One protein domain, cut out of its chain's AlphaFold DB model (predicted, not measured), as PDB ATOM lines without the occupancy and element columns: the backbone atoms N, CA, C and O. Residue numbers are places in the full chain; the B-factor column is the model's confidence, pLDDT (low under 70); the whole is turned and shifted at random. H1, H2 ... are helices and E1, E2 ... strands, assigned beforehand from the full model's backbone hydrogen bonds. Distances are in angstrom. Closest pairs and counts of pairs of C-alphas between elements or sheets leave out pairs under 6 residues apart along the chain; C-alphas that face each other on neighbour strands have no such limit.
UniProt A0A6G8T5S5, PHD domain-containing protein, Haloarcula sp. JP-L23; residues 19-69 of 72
ATOM      1  N   VAL A  19      23.156 -23.431  25.766       81.38
ATOM      2  CA  VAL A  19      22.201 -22.473  26.320       81.38
ATOM      3  C   VAL A  19      21.090 -23.228  27.025       81.38
ATOM      4  O   VAL A  19      20.791 -24.363  26.661       81.38
ATOM      5  N   MET A  20      20.476 -22.585  28.012       84.75
ATOM      6  CA  MET A  20      19.252 -23.056  28.646       84.75
ATOM      7  C   MET A  20      18.163 -22.007  28.466       84.75
ATOM      8  O   MET A  20      18.420 -20.809  28.584       84.75
ATOM      9  N   CYS A  21      16.958 -22.468  28.157       84.06
ATOM     10  CA  CYS A  21      15.770 -21.639  28.120       84.06
ATOM     11  C   CYS A  21      15.380 -21.259  29.552       84.06
ATOM     12  O   CYS A  21      15.100 -22.135  30.367       84.06
ATOM     13  N   ASP A  22      15.298 -19.960  29.838       82.06
ATOM     14  CA  ASP A  22      14.926 -19.447  31.168       82.06
ATOM     15  C   ASP A  22      13.486 -19.839  31.568       82.06
ATOM     16  O   ASP A  22      13.153 -19.922  32.747       82.06
ATOM     17  N   HIS A  23      12.628 -20.132  30.583       85.38
ATOM     18  CA  HIS A  23      11.212 -20.421  30.808       85.38
ATOM     19  C   HIS A  23      10.906 -21.903  31.080       85.38
ATOM     20  O   HIS A  23      10.073 -22.218  31.931       85.38
ATOM     21  N   CYS A  24      11.503 -22.828  30.324       85.38
ATOM     22  CA  CYS A  24      11.212 -24.266  30.439       85.38
ATOM     23  C   CYS A  24      12.389 -25.105  30.946       85.38
ATOM     24  O   CYS A  24      12.238 -26.318  31.064       85.38
ATOM     25  N   ASP A  25      13.528 -24.472  31.254       84.06
ATOM     26  CA  ASP A  25      14.781 -25.118  31.681       84.06
ATOM     27  C   ASP A  25      15.363 -26.095  30.635       84.06
ATOM     28  O   ASP A  25      16.300 -26.843  30.907       84.06
ATOM     29  N   GLU A  26      14.828 -26.080  29.409       83.81
ATOM     30  CA  GLU A  26      15.315 -26.899  28.301       83.81
ATOM     31  C   GLU A  26      16.662 -26.375  27.819       83.81
ATOM     32  O   GLU A  26      16.809 -25.183  27.528       83.81
ATOM     33  N   GLY A  27      17.639 -27.269  27.696       84.31
ATOM     34  CA  GLY A  27      18.984 -26.911  27.285       84.31
ATOM     35  C   GLY A  27      19.401 -27.584  25.984       84.31
ATOM     36  O   GLY A  27      19.070 -28.735  25.717       84.31
ATOM     37  N   PHE A  28      20.168 -26.872  25.167       86.19
ATOM     38  CA  PHE A  28      20.698 -27.400  23.912       86.19
ATOM     39  C   PHE A  28      21.995 -26.705  23.519       86.19
ATOM     40  O   PHE A  28      22.318 -25.603  23.974       86.19
ATOM     41  N   HIS A  29      22.761 -27.350  22.641       88.06
ATOM     42  CA  HIS A  29      23.919 -26.715  22.027       88.06
ATOM     43  C   HIS A  29      23.465 -25.740  20.943       88.06
ATOM     44  O   HIS A  29      22.722 -26.085  20.025       88.06
ATOM     45  N   VAL A  30      23.996 -24.529  21.000       81.75
ATOM     46  CA  VAL A  30      23.840 -23.492  19.979       81.75
ATOM     47  C   VAL A  30      24.240 -23.949  18.577       81.75
ATOM     48  O   VAL A  30      23.460 -23.709  17.653       81.75
ATOM     49  N   PRO A  31      25.389 -24.626  18.357       83.12
ATOM     50  CA  PRO A  31      25.708 -25.143  17.027       83.12
ATOM     51  C   PRO A  31      24.662 -26.138  16.511       83.12
ATOM     52  O   PRO A  31      24.385 -26.134  15.316       83.12
ATOM     53  N   CYS A  32      24.042 -26.934  17.387       85.94
ATOM     54  CA  CYS A  32      23.002 -27.879  16.993       85.94
ATOM     55  C   CYS A  32      21.696 -27.181  16.603       85.94
ATOM     56  O   CYS A  32      21.147 -27.482  15.550       85.94
ATOM     57  N   ALA A  33      21.237 -26.203  17.391       82.44
ATOM     58  CA  ALA A  33      20.061 -25.406  17.033       82.44
ATOM     59  C   ALA A  33      20.280 -24.611  15.733       82.44
ATOM     60  O   ALA A  33      19.369 -24.449  14.923       82.44
ATOM     61  N   ARG A  34      21.517 -24.158  15.491       81.94
ATOM     62  CA  ARG A  34      21.920 -23.515  14.236       81.94
ATOM     63  C   ARG A  34      21.902 -24.472  13.046       81.94
ATOM     64  O   ARG A  34      21.456 -24.062  11.979       81.94
ATOM     65  N   ASP A  35      22.382 -25.701  13.209       84.50
ATOM     66  CA  ASP A  35      22.336 -26.726  12.155       84.50
ATOM     67  C   ASP A  35      20.891 -27.143  11.835       84.50
ATOM     68  O   ASP A  35      20.518 -27.256  10.669       84.50
ATOM     69  N   ALA A  36      20.046 -27.248  12.865       81.69
ATOM     70  CA  ALA A  36      18.619 -27.537  12.735       81.69
ATOM     71  C   ALA A  36      17.793 -26.375  12.142       81.69
ATOM     72  O   ALA A  36      16.657 -26.582  11.718       81.69
ATOM     73  N   GLY A  37      18.350 -25.159  12.080       80.12
ATOM     74  CA  GLY A  37      17.657 -23.967  11.583       80.12
ATOM     75  C   GLY A  37      16.679 -23.332  12.579       80.12
ATOM     76  O   GLY A  37      15.901 -22.466  12.189       80.12
ATOM     77  N   GLU A  38      16.737 -23.715  13.855       78.19
ATOM     78  CA  GLU A  38      15.888 -23.195  14.946       78.19
ATOM     79  C   GLU A  38      16.497 -21.950  15.622       78.19
ATOM     80  O   GLU A  38      16.001 -21.425  16.616       78.19
ATOM     81  N   PHE A  39      17.604 -21.456  15.072       75.50
ATOM     82  CA  PHE A  39      18.408 -20.388  15.639       75.50
ATOM     83  C   PHE A  39      18.639 -19.281  14.614       75.50
ATOM     84  O   PHE A  39      19.251 -19.496  13.560       75.50
ATOM     85  N   ALA A  40      18.170 -18.078  14.936       68.75
ATOM     86  CA  ALA A  40      18.321 -16.902  14.099       68.75
ATOM     87  C   ALA A  40      19.585 -16.129  14.496       68.75
ATOM     88  O   ALA A  40      19.738 -15.646  15.618       68.75
ATOM     89  N   VAL A  41      20.511 -15.988  13.549       63.78
ATOM     90  CA  VAL A  41      21.706 -15.160  13.732       63.78
ATOM     91  C   VAL A  41      21.359 -13.726  13.337       63.78
ATOM     92  O   VAL A  41      21.221 -13.432  12.151       63.78
ATOM     93  N   GLU A  42      21.225 -12.834  14.318       61.94
ATOM     94  CA  GLU A  42      21.113 -11.393  14.084       61.94
ATOM     95  C   GLU A  42      22.490 -10.765  14.325       61.94
ATOM     96  O   GLU A  42      22.877 -10.451  15.449       61.94
ATOM     97  N   GLU A  43      23.275 -10.637  13.253       55.69
ATOM     98  CA  GLU A  43      24.610 -10.044  13.316       55.69
ATOM     99  C   GLU A  43      24.489  -8.516  13.454       55.69
ATOM    100  O   GLU A  43      24.535  -7.769  12.476       55.69
ATOM    101  N   GLU A  44      24.291  -8.030  14.681       51.53
ATOM    102  CA  GLU A  44      24.344  -6.596  14.964       51.53
ATOM    103  C   GLU A  44      25.813  -6.147  14.998       51.53
ATOM    104  O   GLU A  44      26.463  -6.073  16.040       51.53
ATOM    105  N   THR A  45      26.373  -5.850  13.824       47.62
ATOM    106  CA  THR A  45      27.705  -5.248  13.691       47.62
ATOM    107  C   THR A  45      27.683  -3.794  14.164       47.62
ATOM    108  O   THR A  45      27.733  -2.865  13.358       47.62
ATOM    109  N   HIS A  46      27.625  -3.561  15.472       49.59
ATOM    110  CA  HIS A  46      27.843  -2.237  16.046       49.59
ATOM    111  C   HIS A  46      29.201  -2.199  16.750       49.59
ATOM    112  O   HIS A  46      29.337  -2.386  17.952       49.59
ATOM    113  N   PHE A  47      30.241  -1.961  15.945       52.22
ATOM    114  CA  PHE A  47      31.578  -1.496  16.346       52.22
ATOM    115  C   PHE A  47      32.439  -2.381  17.274       52.22
ATOM    116  O   PHE A  47      33.642  -2.132  17.372       52.22
ATOM    117  N   LEU A  48      31.909  -3.444  17.879       52.06
ATOM    118  CA  LEU A  48      32.624  -4.380  18.755       52.06
ATOM    119  C   LEU A  48      32.123  -5.804  18.452       52.06
ATOM    120  O   LEU A  48      30.927  -6.052  18.490       52.06
ATOM    121  N   ARG A  49      33.030  -6.718  18.085       58.19
ATOM    122  CA  ARG A  49      32.785  -8.055  17.492       58.19
ATOM    123  C   ARG A  49      32.068  -9.071  18.413       58.19
ATOM    124  O   ARG A  49      32.641 -10.115  18.710       58.19
ATOM    125  N   SER A  50      30.853  -8.782  18.866       60.47
ATOM    126  CA  SER A  50      30.027  -9.737  19.617       60.47
ATOM    127  C   SER A  50      28.960 -10.305  18.693       60.47
ATOM    128  O   SER A  50      28.205  -9.542  18.090       60.47
ATOM    129  N   ASN A  51      28.887 -11.630  18.569       70.12
ATOM    130  CA  ASN A  51      27.776 -12.254  17.867       70.12
ATOM    131  C   ASN A  51      26.632 -12.425  18.866       70.12
ATOM    132  O   ASN A  51      26.713 -13.238  19.790       70.12
ATOM    133  N   THR A  52      25.580 -11.632  18.677       76.62
ATOM    134  CA  THR A  52      24.299 -11.856  19.340       76.62
ATOM    135  C   THR A  52      23.505 -12.847  18.514       76.62
ATOM    136  O   THR A  52      23.456 -12.780  17.287       76.62
ATOM    137  N   TYR A  53      22.875 -13.781  19.197       78.44
ATOM    138  CA  TYR A  53      22.068 -14.790  18.565       78.44
ATOM    139  C   TYR A  53      20.708 -14.858  19.209       78.44
ATOM    140  O   TYR A  53      20.599 -14.867  20.433       78.44
ATOM    141  N   ARG A  54      19.681 -14.941  18.377       84.25
ATOM    142  CA  ARG A  54      18.313 -15.114  18.818       84.25
ATOM    143  C   ARG A  54      17.941 -16.582  18.730       84.25
ATOM    144  O   ARG A  54      18.041 -17.215  17.680       84.25
ATOM    145  N   ILE A  55      17.516 -17.107  19.859       82.44
ATOM    146  CA  ILE A  55      17.199 -18.507  20.064       82.44
ATOM    147  C   ILE A  55      15.703 -18.611  20.269       82.44
ATOM    148  O   ILE A  55      15.165 -17.889  21.104       82.44
ATOM    149  N   ASP A  56      15.051 -19.489  19.515       85.69
ATOM    150  CA  ASP A  56      13.656 -19.858  19.733       85.69
ATOM    151  C   ASP A  56      13.621 -21.227  20.420       85.69
ATOM    152  O   ASP A  56      14.319 -22.156  20.005       85.69
ATOM    153  N   CYS A  57      12.889 -21.355  21.525       84.25
ATOM    154  CA  CYS A  57      12.776 -22.624  22.225       84.25
ATOM    155  C   CYS A  57      11.845 -23.558  21.439       84.25
ATOM    156  O   CYS A  57      10.642 -23.292  21.410       84.25
ATOM    157  N   PRO A  58      12.306 -24.718  20.940       76.19
ATOM    158  CA  PRO A  58      11.407 -25.679  20.294       76.19
ATOM    159  C   PRO A  58      10.364 -26.267  21.257       76.19
ATOM    160  O   PRO A  58       9.321 -26.757  20.826       76.19
ATOM    161  N   ASN A  59      10.639 -26.242  22.566       81.75
ATOM    162  CA  ASN A  59       9.781 -26.848  23.580       81.75
ATOM    163  C   ASN A  59       8.645 -25.907  24.028       81.75
ATOM    164  O   ASN A  59       7.479 -26.300  24.029       81.75
ATOM    165  N   CYS A  60       8.957 -24.656  24.390       87.00
ATOM    166  CA  CYS A  60       7.957 -23.698  24.884       87.00
ATOM    167  C   CYS A  60       7.635 -22.539  23.929       87.00
ATOM    168  O   CYS A  60       6.708 -21.782  24.214       87.00
ATOM    169  N   GLY A  61       8.359 -22.394  22.815       84.25
ATOM    170  CA  GLY A  61       8.202 -21.287  21.862       84.25
ATOM    171  C   GLY A  61       8.648 -19.925  22.402       84.25
ATOM    172  O   GLY A  61       8.283 -18.894  21.842       84.25
ATOM    173  N   ASP A  62       9.370 -19.904  23.526       86.94
ATOM    174  CA  ASP A  62       9.939 -18.677  24.079       86.94
ATOM    175  C   ASP A  62      11.205 -18.298  23.305       86.94
ATOM    176  O   ASP A  62      12.010 -19.171  22.976       86.94
ATOM    177  N   ALA A  63      11.383 -17.010  23.022       84.62
ATOM    178  CA  ALA A  63      12.508 -16.522  22.241       84.62
ATOM    179  C   ALA A  63      13.374 -15.572  23.068       84.62
ATOM    180  O   ALA A  63      12.888 -14.551  23.558       84.62
ATOM    181  N   TRP A  64      14.672 -15.851  23.144       85.12
ATOM    182  CA  TRP A  64      15.629 -15.030  23.881       85.12
ATOM    183  C   TRP A  64      16.909 -14.801  23.084       85.12
ATOM    184  O   TRP A  64      17.223 -15.527  22.143       85.12
ATOM    185  N   SER A  65      17.657 -13.765  23.458       83.75
ATOM    186  CA  SER A  65      18.919 -13.425  22.801       83.75
ATOM    187  C   SER A  65      20.098 -13.767  23.701       83.75
ATOM    188  O   SER A  65      20.122 -13.378  24.868       83.75
ATOM    189  N   VAL A  66      21.098 -14.455  23.153       77.81
ATOM    190  CA  VAL A  66      22.357 -14.766  23.837       77.81
ATOM    191  C   VAL A  66      23.514 -14.142  23.070       77.81
ATOM    192  O   VAL A  66      23.592 -14.248  21.847       77.81
ATOM    193  N   GLY A  67      24.424 -13.483  23.778       74.69
ATOM    194  CA  GLY A  67      25.690 -13.036  23.204       74.69
ATOM    195  C   GLY A  67      26.772 -14.064  23.495       74.69
ATOM    196  O   GLY A  67      26.928 -14.453  24.651       74.69
ATOM    197  N   PHE A  68      27.534 -14.476  22.481       70.31
ATOM    198  CA  PHE A  68      28.810 -15.156  22.718       70.31
ATOM    199  C   PHE A  68      29.956 -14.221  22.364       70.31
ATOM    200  O   PHE A  68      30.058 -13.753  21.226       70.31
ATOM    201  N   ASP A  69      30.823 -13.972  23.344       63.88
ATOM    202  CA  ASP A  69      32.097 -13.316  23.097       63.88
ATOM    203  C   ASP A  69      33.121 -14.385  22.680       63.88
ATOM    204  O   ASP A  69      33.342 -15.342  23.419       63.88
TER     205      ASP A  69
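What this domain is: This is residues 19 to 69 of the 72 residues of the protein "PHD domain-containing protein" of Haloarcula sp. JP-L23 (UniProt A0A6G8T5S5). A small three-stranded sheet, E2, E3 and E4, has one short helix, H1, over one face at its E2 edge; before the helix, residues 19 to 29 make a loop that folds back so that residues 19 to 20 pair with 27 to 28 of E1. The link of residues 42 to 50 makes one end of the long axis. The printed part has 51 residues, in the order E1, H1, E2, E3, E4; the class is mixed, with under half of the residues in named elements. The sheet, in the order E2, E3, E4, is antiparallel. The whole is compact, with a radius of gyration of the C-alphas of 11.1 A, yet elongated, spanning 34 by 21 by 15 A.

How they stand to each other: Start at E1, residues 27 to 29, which pairs with no named strand and meets H1, residues 30 to 36, only through their link. H1 touches E2, residues 39 to 41; their closest C-alphas, of Ala 33 and Phe 39, are 5.5 A apart. H1 is on the sheet at a height of 8.6 A, over E2, and runs across the strands, at 68 degrees to E2 on the local plane. Every O i to N i+4 pair of H1 is within hydrogen-bond range. E2 and E3, residues 51 to 56, form an antiparallel hairpin, with N 40 and O 54 at 2.9 A. E3 and E4, residues 63 to 68, form another, with N 53 and O 66 at 2.8 A; E2, E3 and E4 are a meander, each strand the antiparallel neighbour of the one before.

Where its parts are: Find C-alpha 27 at (18.984, -26.911, 27.285), where E1 begins. H1 is 9.8 A long, E3 16.1 A and E4 16.4 A, ending at C-alpha 68, (28.810, -15.156, 22.718).

The domain as a whole: The farthest C-alphas, of Phe 47 and Asn 59, are 34.2 A apart. The printed part has no cut and no long link. Look for pLDDT under 70 at residues 40 to 50 and 69.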